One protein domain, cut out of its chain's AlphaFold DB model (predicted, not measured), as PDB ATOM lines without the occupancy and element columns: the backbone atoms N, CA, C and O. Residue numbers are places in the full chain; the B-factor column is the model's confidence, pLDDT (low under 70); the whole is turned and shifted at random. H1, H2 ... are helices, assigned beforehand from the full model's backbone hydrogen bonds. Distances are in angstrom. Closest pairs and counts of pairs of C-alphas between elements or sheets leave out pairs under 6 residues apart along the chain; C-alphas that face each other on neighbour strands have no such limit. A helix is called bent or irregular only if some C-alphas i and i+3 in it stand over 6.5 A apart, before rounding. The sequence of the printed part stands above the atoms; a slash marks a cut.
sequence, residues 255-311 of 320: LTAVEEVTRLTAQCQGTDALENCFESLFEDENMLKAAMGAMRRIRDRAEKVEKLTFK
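This is residues 255 to 311 of the 320 residues of a protein of Trypanosoma cruzi (strain CL Brener) (UniProt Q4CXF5). Look first for the long helix H3, which makes one limb of a V; the shorter H2 makes the other limb, and the two meet near their ends at the turn of residues 282 to 284. H1 folds back beside the H2 limb with few contacts, while residues 292 to 311 of H3 stick out as a bare arm that gives the model most of its length. The printed part has 57 residues with three named helices, in the order H1, H2, H3, and no named strand, and its class is all helix. It is only just loose, close to extended, with a radius of gyration of the C-alphas of 15.0 A, and its elongated outline spans 44 by 26 by 21 A.

Find C-alpha 285 at (163.544, 166.762, 185.293); from there H3, residues 285 to 311, runs 39.0 A to C-alpha 311 at (174.489, 144.803, 154.929). Go back along the chain to H2, residues 271 to 281, which is 15.5 A from first to last C-alpha. Before it comes H1, residues 255 to 267, which begins at C-alpha 255 at (149.495, 172.702, 171.617) and is 19.3 A long. None of the three helices is bent or irregular.

Start at H3, which touches no helix. H2 and H3 are close but not clearly touching; their closest C-alphas, those of Leu 281 and Met 287, are 7.7 A apart. Their lines stand at a steep tilt of 53 degrees, opposite ways. Farther along, H1 and H2 only just touch, with 3 pairs of C-alphas within 8 A, and H1 does so with residues 264 to 265 alone. Their closest C-alphas are those of Leu 264 and Cys 277, 6.5 A apart. They run opposite ways at a tilt of 38 degrees, only just steep, and form a helical hairpin. H1 and H3 are apart. In the backbone, every O i to N i+4 pair of H2 is within hydrogen-bond range, against 8 of 9 in H1 and 22 of 23 in H3.

The C-alphas farthest apart are those of Gln 267 and Lys 311, at 44.2 A. Without residues 292 to 311, which stand free, the body has 37 residues and spans 27 by 21 by 11 A. The printed part has no cut, and both links, H1 to H2 and H2 to H3, are tight. Read the B-factor column for the confidence: the mean pLDDT of the printed part is 70.6, and residues 255 to 272 and 306 to 311 are under 70.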
ATOM      1  N   LEU A 255     149.382 171.364 172.188       42.93
ATOM      2  CA  LEU A 255     149.495 172.702 171.617       42.93
ATOM      3  C   LEU A 255     150.378 173.639 172.463       42.93
ATOM      4  O   LEU A 255     151.143 174.406 171.890       42.93
ATOM      5  N   THR A 256     150.374 173.526 173.797       57.95
ATOM      6  CA  THR A 256     151.092 174.480 174.669       57.95
ATOM      7  C   THR A 256     152.608 174.286 174.671       57.95
ATOM      8  O   THR A 256     153.357 175.256 174.665       57.95
ATOM      9  N   ALA A 257     153.090 173.041 174.607       55.62
ATOM     10  CA  ALA A 257     154.530 172.769 174.567       55.62
ATOM     11  C   ALA A 257     155.185 173.296 173.277       55.62
ATOM     12  O   ALA A 257     156.321 173.766 173.297       55.62
ATOM     13  N   VAL A 258     154.464 173.237 172.153       63.45
ATOM     14  CA  VAL A 258     154.959 173.737 170.862       63.45
ATOM     15  C   VAL A 258     155.056 175.260 170.878       63.45
ATOM     16  O   VAL A 258     156.047 175.804 170.397       63.45
ATOM     17  N   GLU A 259     154.073 175.950 171.456       66.08
ATOM     18  CA  GLU A 259     154.089 177.411 171.600       66.08
ATOM     19  C   GLU A 259     155.241 177.883 172.498       66.08
ATOM     20  O   GLU A 259     155.951 178.819 172.130       66.08
ATOM     21  N   GLU A 260     155.490 177.190 173.612       63.84
ATOM     22  CA  GLU A 260     156.588 177.487 174.540       63.84
ATOM     23  C   GLU A 260     157.960 177.352 173.856       63.84
ATOM     24  O   GLU A 260     158.786 178.266 173.904       63.84
ATOM     25  N   VAL A 261     158.178 176.244 173.134       66.97
ATOM     26  CA  VAL A 261     159.410 176.009 172.362       66.97
ATOM     27  C   VAL A 261     159.557 177.041 171.241       66.97
ATOM     28  O   VAL A 261     160.644 177.584 171.045       66.97
ATOM     29  N   THR A 262     158.476 177.359 170.523       68.16
ATOM     30  CA  THR A 262     158.483 178.366 169.443       68.16
ATOM     31  C   THR A 262     158.823 179.758 169.979       68.16
ATOM     32  O   THR A 262     159.606 180.483 169.370       68.16
ATOM     33  N   ARG A 263     158.281 180.130 171.144       68.40
ATOM     34  CA  ARG A 263     158.578 181.400 171.816       68.40
ATOM     35  C   ARG A 263     160.042 181.494 172.239       68.40
ATOM     36  O   ARG A 263     160.663 182.523 171.989       68.40
ATOM     37  N   LEU A 264     160.578 180.447 172.869       63.80
ATOM     38  CA  LEU A 264     161.968 180.423 173.330       63.80
ATOM     39  C   LEU A 264     162.926 180.485 172.139       63.80
ATOM     40  O   LEU A 264     163.764 181.377 172.076       63.80
ATOM     41  N   THR A 265     162.732 179.626 171.135       67.10
ATOM     42  CA  THR A 265     163.568 179.596 169.919       67.10
ATOM     43  C   THR A 265     163.539 180.892 169.111       67.10
ATOM     44  O   THR A 265     164.570 181.272 168.559       67.10
ATOM     45  N   ALA A 266     162.416 181.618 169.078       69.97
ATOM     46  CA  ALA A 266     162.337 182.917 168.408       69.97
ATOM     47  C   ALA A 266     163.252 183.989 169.037       69.97
ATOM     48  O   ALA A 266     163.608 184.958 168.366       69.97
ATOM     49  N   GLN A 267     163.639 183.828 170.307       65.56
ATOM     50  CA  GLN A 267     164.521 184.757 171.021       65.56
ATOM     51  C   GLN A 267     166.012 184.418 170.851       65.56
ATOM     52  O   GLN A 267     166.863 185.276 171.092       65.56
ATOM     53  N   CYS A 268     166.354 183.205 170.406       66.78
ATOM     54  CA  CYS A 268     167.739 182.748 170.307       66.78
ATOM     55  C   CYS A 268     168.337 183.142 168.927       66.78
ATOM     56  O   CYS A 268     168.175 182.434 167.934       66.78
ATOM     57  N   GLN A 269     169.042 184.280 168.829       63.37
ATOM     58  CA  GLN A 269     169.786 184.683 167.616       63.37
ATOM     59  C   GLN A 269     171.207 184.086 167.609       63.37
ATOM     60  O   GLN A 269     172.187 184.791 167.834       63.37
ATOM     61  N   GLY A 270     171.331 182.778 167.373       67.09
ATOM     62  CA  GLY A 270     172.627 182.094 167.254       67.09
ATOM     63  C   GLY A 270     172.627 180.678 167.829       67.09
ATOM     64  O   GLY A 270     171.742 180.318 168.604       67.09
ATOM     65  N   THR A 271     173.620 179.869 167.451       66.68
ATOM     66  CA  THR A 271     173.779 178.484 167.939       66.68
ATOM     67  C   THR A 271     174.000 178.425 169.447       66.68
ATOM     68  O   THR A 271     173.311 177.670 170.121       66.68
ATOM     69  N   ASP A 272     174.859 179.292 169.987       68.50
ATOM     70  CA  ASP A 272     175.157 179.338 171.427       68.50
ATOM     71  C   ASP A 272     173.924 179.775 172.237       68.50
ATOM     72  O   ASP A 272     173.700 179.339 173.364       68.50
ATOM     73  N   ALA A 273     173.072 180.618 171.642       71.09
ATOM     74  CA  ALA A 273     171.822 181.034 172.263       71.09
ATOM     75  C   ALA A 273     170.827 179.868 172.352       71.09
ATOM     76  O   ALA A 273     170.135 179.742 173.357       71.09
ATOM     77  N   LEU A 274     170.771 178.997 171.336       70.70
ATOM     78  CA  LEU A 274     169.903 177.818 171.349       70.70
ATOM     79  C   LEU A 274     170.298 176.824 172.444       70.70
ATOM     80  O   LEU A 274     169.405 176.285 173.092       70.70
ATOM     81  N   GLU A 275     171.595 176.599 172.675       71.82
ATOM     82  CA  GLU A 275     172.069 175.708 173.747       71.82
ATOM     83  C   GLU A 275     171.576 176.183 175.120       71.82
ATOM     84  O   GLU A 275     170.917 175.421 175.827       71.82
ATOM     85  N   ASN A 276     171.756 177.470 175.435       73.24
ATOM     86  CA  ASN A 276     171.247 178.069 176.675       73.24
ATOM     87  C   ASN A 276     169.709 178.003 176.773       73.24
ATOM     88  O   ASN A 276     169.152 177.752 177.843       73.24
ATOM     89  N   CYS A 277     169.005 178.208 175.651       70.08
ATOM     90  CA  CYS A 277     167.546 178.092 175.586       70.08
ATOM     91  C   CYS A 277     167.083 176.656 175.923       70.08
ATOM     92  O   CYS A 277     166.088 176.478 176.630       70.08
ATOM     93  N   PHE A 278     167.803 175.629 175.453       74.52
ATOM     94  CA  PHE A 278     167.519 174.234 175.797       74.52
ATOM     95  C   PHE A 278     167.874 173.899 177.246       74.52
ATOM     96  O   PHE A 278     167.103 173.185 177.882       74.52
ATOM     97  N   GLU A 279     168.977 174.416 177.791       73.89
ATOM     98  CA  GLU A 279     169.321 174.214 179.205       73.89
ATOM     99  C   GLU A 279     168.207 174.709 180.133       73.89
ATOM    100  O   GLU A 279     167.762 173.957 180.997       73.89
ATOM    101  N   SER A 280     167.676 175.914 179.887       73.65
ATOM    102  CA  SER A 280     166.553 176.459 180.662       73.65
ATOM    103  C   SER A 280     165.275 175.622 180.513       73.65
ATOM    104  O   SER A 280     164.582 175.361 181.494       73.65
ATOM    105  N   LEU A 281     164.972 175.141 179.302       73.12
ATOM    106  CA  LEU A 281     163.807 174.286 179.054       73.12
ATOM    107  C   LEU A 281     163.911 172.920 179.765       73.12
ATOM    108  O   LEU A 281     162.889 172.317 180.099       73.12
ATOM    109  N   PHE A 282     165.133 172.425 179.981       78.78
ATOM    110  CA  PHE A 282     165.420 171.134 180.612       78.78
ATOM    111  C   PHE A 282     165.759 171.212 182.108       78.78
ATOM    112  O   PHE A 282     166.136 170.189 182.683       78.78
ATOM    113  N   GLU A 283     165.574 172.362 182.764       76.43
ATOM    114  CA  GLU A 283     165.566 172.422 184.235       76.43
ATOM    115  C   GLU A 283     164.473 171.514 184.830       76.43
ATOM    116  O   GLU A 283     164.645 170.945 185.911       76.43
ATOM    117  N   ASP A 284     163.365 171.312 184.105       76.44
ATOM    118  CA  ASP A 284     162.352 170.320 184.460       76.44
ATOM    119  C   ASP A 284     162.873 168.887 184.218       76.44
ATOM    120  O   ASP A 284     163.124 168.446 183.089       76.44
ATOM    121  N   GLU A 285     162.993 168.120 185.306       77.84
ATOM    122  CA  GLU A 285     163.544 166.762 185.293       77.84
ATOM    123  C   GLU A 285     162.724 165.784 184.424       77.84
ATOM    124  O   GLU A 285     163.271 164.828 183.859       77.84
ATOM    125  N   ASN A 286     161.410 166.000 184.285       76.07
ATOM    126  CA  ASN A 286     160.549 165.153 183.458       76.07
ATOM    127  C   ASN A 286     160.769 165.434 181.969       76.07
ATOM    128  O   ASN A 286     160.880 164.488 181.181       76.07
ATOM    129  N   MET A 287     160.880 166.709 181.589       75.95
ATOM    130  CA  MET A 287     161.233 167.136 180.232       75.95
ATOM    131  C   MET A 287     162.606 166.608 179.825       75.95
ATOM    132  O   MET A 287     162.735 166.009 178.753       75.95
ATOM    133  N   LEU A 288     163.607 166.726 180.703       77.84
ATOM    134  CA  LEU A 288     164.947 166.195 180.459       77.84
ATOM    135  C   LEU A 288     164.919 164.674 180.229       77.84
ATOM    136  O   LEU A 288     165.449 164.184 179.228       77.84
ATOM    137  N   LYS A 289     164.239 163.906 181.095       79.05
ATOM    138  CA  LYS A 289     164.086 162.446 180.928       79.05
ATOM    139  C   LYS A 289     163.385 162.083 179.618       79.05
ATOM    140  O   LYS A 289     163.822 161.160 178.921       79.05
ATOM    141  N   ALA A 290     162.314 162.796 179.266       78.01
ATOM    142  CA  ALA A 290     161.568 162.568 178.032       78.01
ATOM    143  C   ALA A 290     162.423 162.855 176.786       78.01
ATOM    144  O   ALA A 290     162.452 162.036 175.860       78.01
ATOM    145  N   ALA A 291     163.169 163.963 176.789       80.61
ATOM    146  CA  ALA A 291     164.076 164.348 175.713       80.61
ATOM    147  C   ALA A 291     165.234 163.358 175.557       80.61
ATOM    148  O   ALA A 291     165.478 162.868 174.453       80.61
ATOM    149  N   MET A 292     165.889 162.960 176.653       81.35
ATOM    150  CA  MET A 292     166.934 161.928 176.629       81.35
ATOM    151  C   MET A 292     166.404 160.593 176.088       81.35
ATOM    152  O   MET A 292     167.078 159.929 175.295       81.35
ATOM    153  N   GLY A 293     165.184 160.202 176.472       82.50
ATOM    154  CA  GLY A 293     164.518 159.008 175.950       82.50
ATOM    155  C   GLY A 293     164.215 159.099 174.451       82.50
ATOM    156  O   GLY A 293     164.429 158.135 173.714       82.50
ATOM    157  N   ALA A 294     163.757 160.259 173.972       80.86
ATOM    158  CA  ALA A 294     163.524 160.509 172.552       80.86
ATOM    159  C   ALA A 294     164.830 160.486 171.742       80.86
ATOM    160  O   ALA A 294     164.893 159.790 170.727       80.86
ATOM    161  N   MET A 295     165.883 161.151 172.220       82.41
ATOM    162  CA  MET A 295     167.198 161.156 171.574       82.41
ATOM    163  C   MET A 295     167.818 159.759 171.508       82.41
ATOM    164  O   MET A 295     168.381 159.391 170.478       82.41
ATOM    165  N   ARG A 296     167.664 158.943 172.560       81.47
ATOM    166  CA  ARG A 296     168.113 157.543 172.544       81.47
ATOM    167  C   ARG A 296     167.403 156.742 171.453       81.47
ATOM    168  O   ARG A 296     168.069 156.090 170.661       81.47
ATOM    169  N   ARG A 297     166.075 156.874 171.327       80.51
ATOM    170  CA  ARG A 297     165.306 156.218 170.251       80.51
ATOM    171  C   ARG A 297     165.740 156.666 168.853       80.51
ATOM    172  O   ARG A 297     165.752 155.847 167.936       80.51
ATOM    173  N   ILE A 298     166.070 157.947 168.677       82.74
ATOM    174  CA  ILE A 298     166.580 158.478 167.403       82.74
ATOM    175  C   ILE A 298     167.953 157.878 167.090       82.74
ATOM    176  O   ILE A 298     168.159 157.419 165.969       82.74
ATOM    177  N   ARG A 299     168.857 157.805 168.077       80.44
ATOM    178  CA  ARG A 299     170.173 157.166 167.932       80.44
ATOM    179  C   ARG A 299     170.050 155.684 167.582       80.44
ATOM    180  O   ARG A 299     170.623 155.255 166.588       80.44
ATOM    181  N   ASP A 300     169.223 154.937 168.310       80.29
ATOM    182  CA  ASP A 300     168.969 153.516 168.037       80.29
ATOM    183  C   ASP A 300     168.395 153.303 166.624       80.29
ATOM    184  O   ASP A 300     168.671 152.298 165.964       80.29
ATOM    185  N   ARG A 301     167.578 154.249 166.138       79.00
ATOM    186  CA  ARG A 301     167.045 154.234 164.770       79.00
ATOM    187  C   ARG A 301     168.128 154.553 163.739       79.00
ATOM    188  O   ARG A 301     168.161 153.876 162.717       79.00
ATOM    189  N   ALA A 302     169.000 155.525 163.997       77.41
ATOM    190  CA  ALA A 302     170.116 155.870 163.117       77.41
ATOM    191  C   ALA A 302     171.117 154.707 162.989       77.41
ATOM    192  O   ALA A 302     171.443 154.311 161.874       77.41
ATOM    193  N   GLU A 303     171.489 154.063 164.099       76.80
ATOM    194  CA  GLU A 303     172.359 152.878 164.088       76.80
ATOM    195  C   GLU A 303     171.719 151.683 163.367       76.80
ATOM    196  O   GLU A 303     172.405 150.900 162.708       76.80
ATOM    197  N   LYS A 304     170.392 151.512 163.471       73.17
ATOM    198  CA  LYS A 304     169.671 150.501 162.681       73.17
ATOM    199  C   LYS A 304     169.739 150.797 161.186       73.17
ATOM    200  O   LYS A 304     169.902 149.857 160.417       73.17
ATOM    201  N   VAL A 305     169.614 152.063 160.786       71.14
ATOM    202  CA  VAL A 305     169.718 152.477 159.379       71.14
ATOM    203  C   VAL A 305     171.140 152.264 158.856       71.14
ATOM    204  O   VAL A 305     171.284 151.669 157.796       71.14
ATOM    205  N   GLU A 306     172.182 152.618 159.613       62.93
ATOM    206  CA  GLU A 306     173.574 152.329 159.226       62.93
ATOM    207  C   GLU A 306     173.865 150.823 159.124       62.93
ATOM    208  O   GLU A 306     174.536 150.364 158.202       62.93
ATOM    209  N   LYS A 307     173.319 150.004 160.032       60.01
ATOM    210  CA  LYS A 307     173.460 148.539 159.947       60.01
ATOM    211  C   LYS A 307     172.688 147.929 158.773       60.01
ATOM    212  O   LYS A 307     173.053 146.843 158.326       60.01
ATOM    213  N   LEU A 308     171.629 148.584 158.297       56.79
ATOM    214  CA  LEU A 308     170.902 148.185 157.090       56.79
ATOM    215  C   LEU A 308     171.701 148.553 155.832       56.79
ATOM    216  O   LEU A 308     171.845 147.705 154.957       56.79
ATOM    217  N   THR A 309     172.298 149.747 155.778       55.06
ATOM    218  CA  THR A 309     173.097 150.185 154.620       55.06
ATOM    219  C   THR A 309     174.415 149.422 154.473       55.06
ATOM    220  O   THR A 309     174.812 149.123 153.351       55.06
ATOM    221  N   PHE A 310     175.072 149.015 155.568       48.49
ATOM    222  CA  PHE A 310     176.289 148.188 155.478       48.49
ATOM    223  C   PHE A 310     176.024 146.729 155.075       48.49
ATOM    224  O   PHE A 310     176.894 146.099 154.478       48.49
ATOM    225  N   LYS A 311     174.831 146.178 155.340       49.59
ATOM    226  CA  LYS A 311     174.489 144.803 154.929       49.59
ATOM    227  C   LYS A 311     174.164 144.669 153.443       49.59
ATOM    228  O   LYS A 311     174.320 143.580 152.899       49.59
TER     229      LYS A 311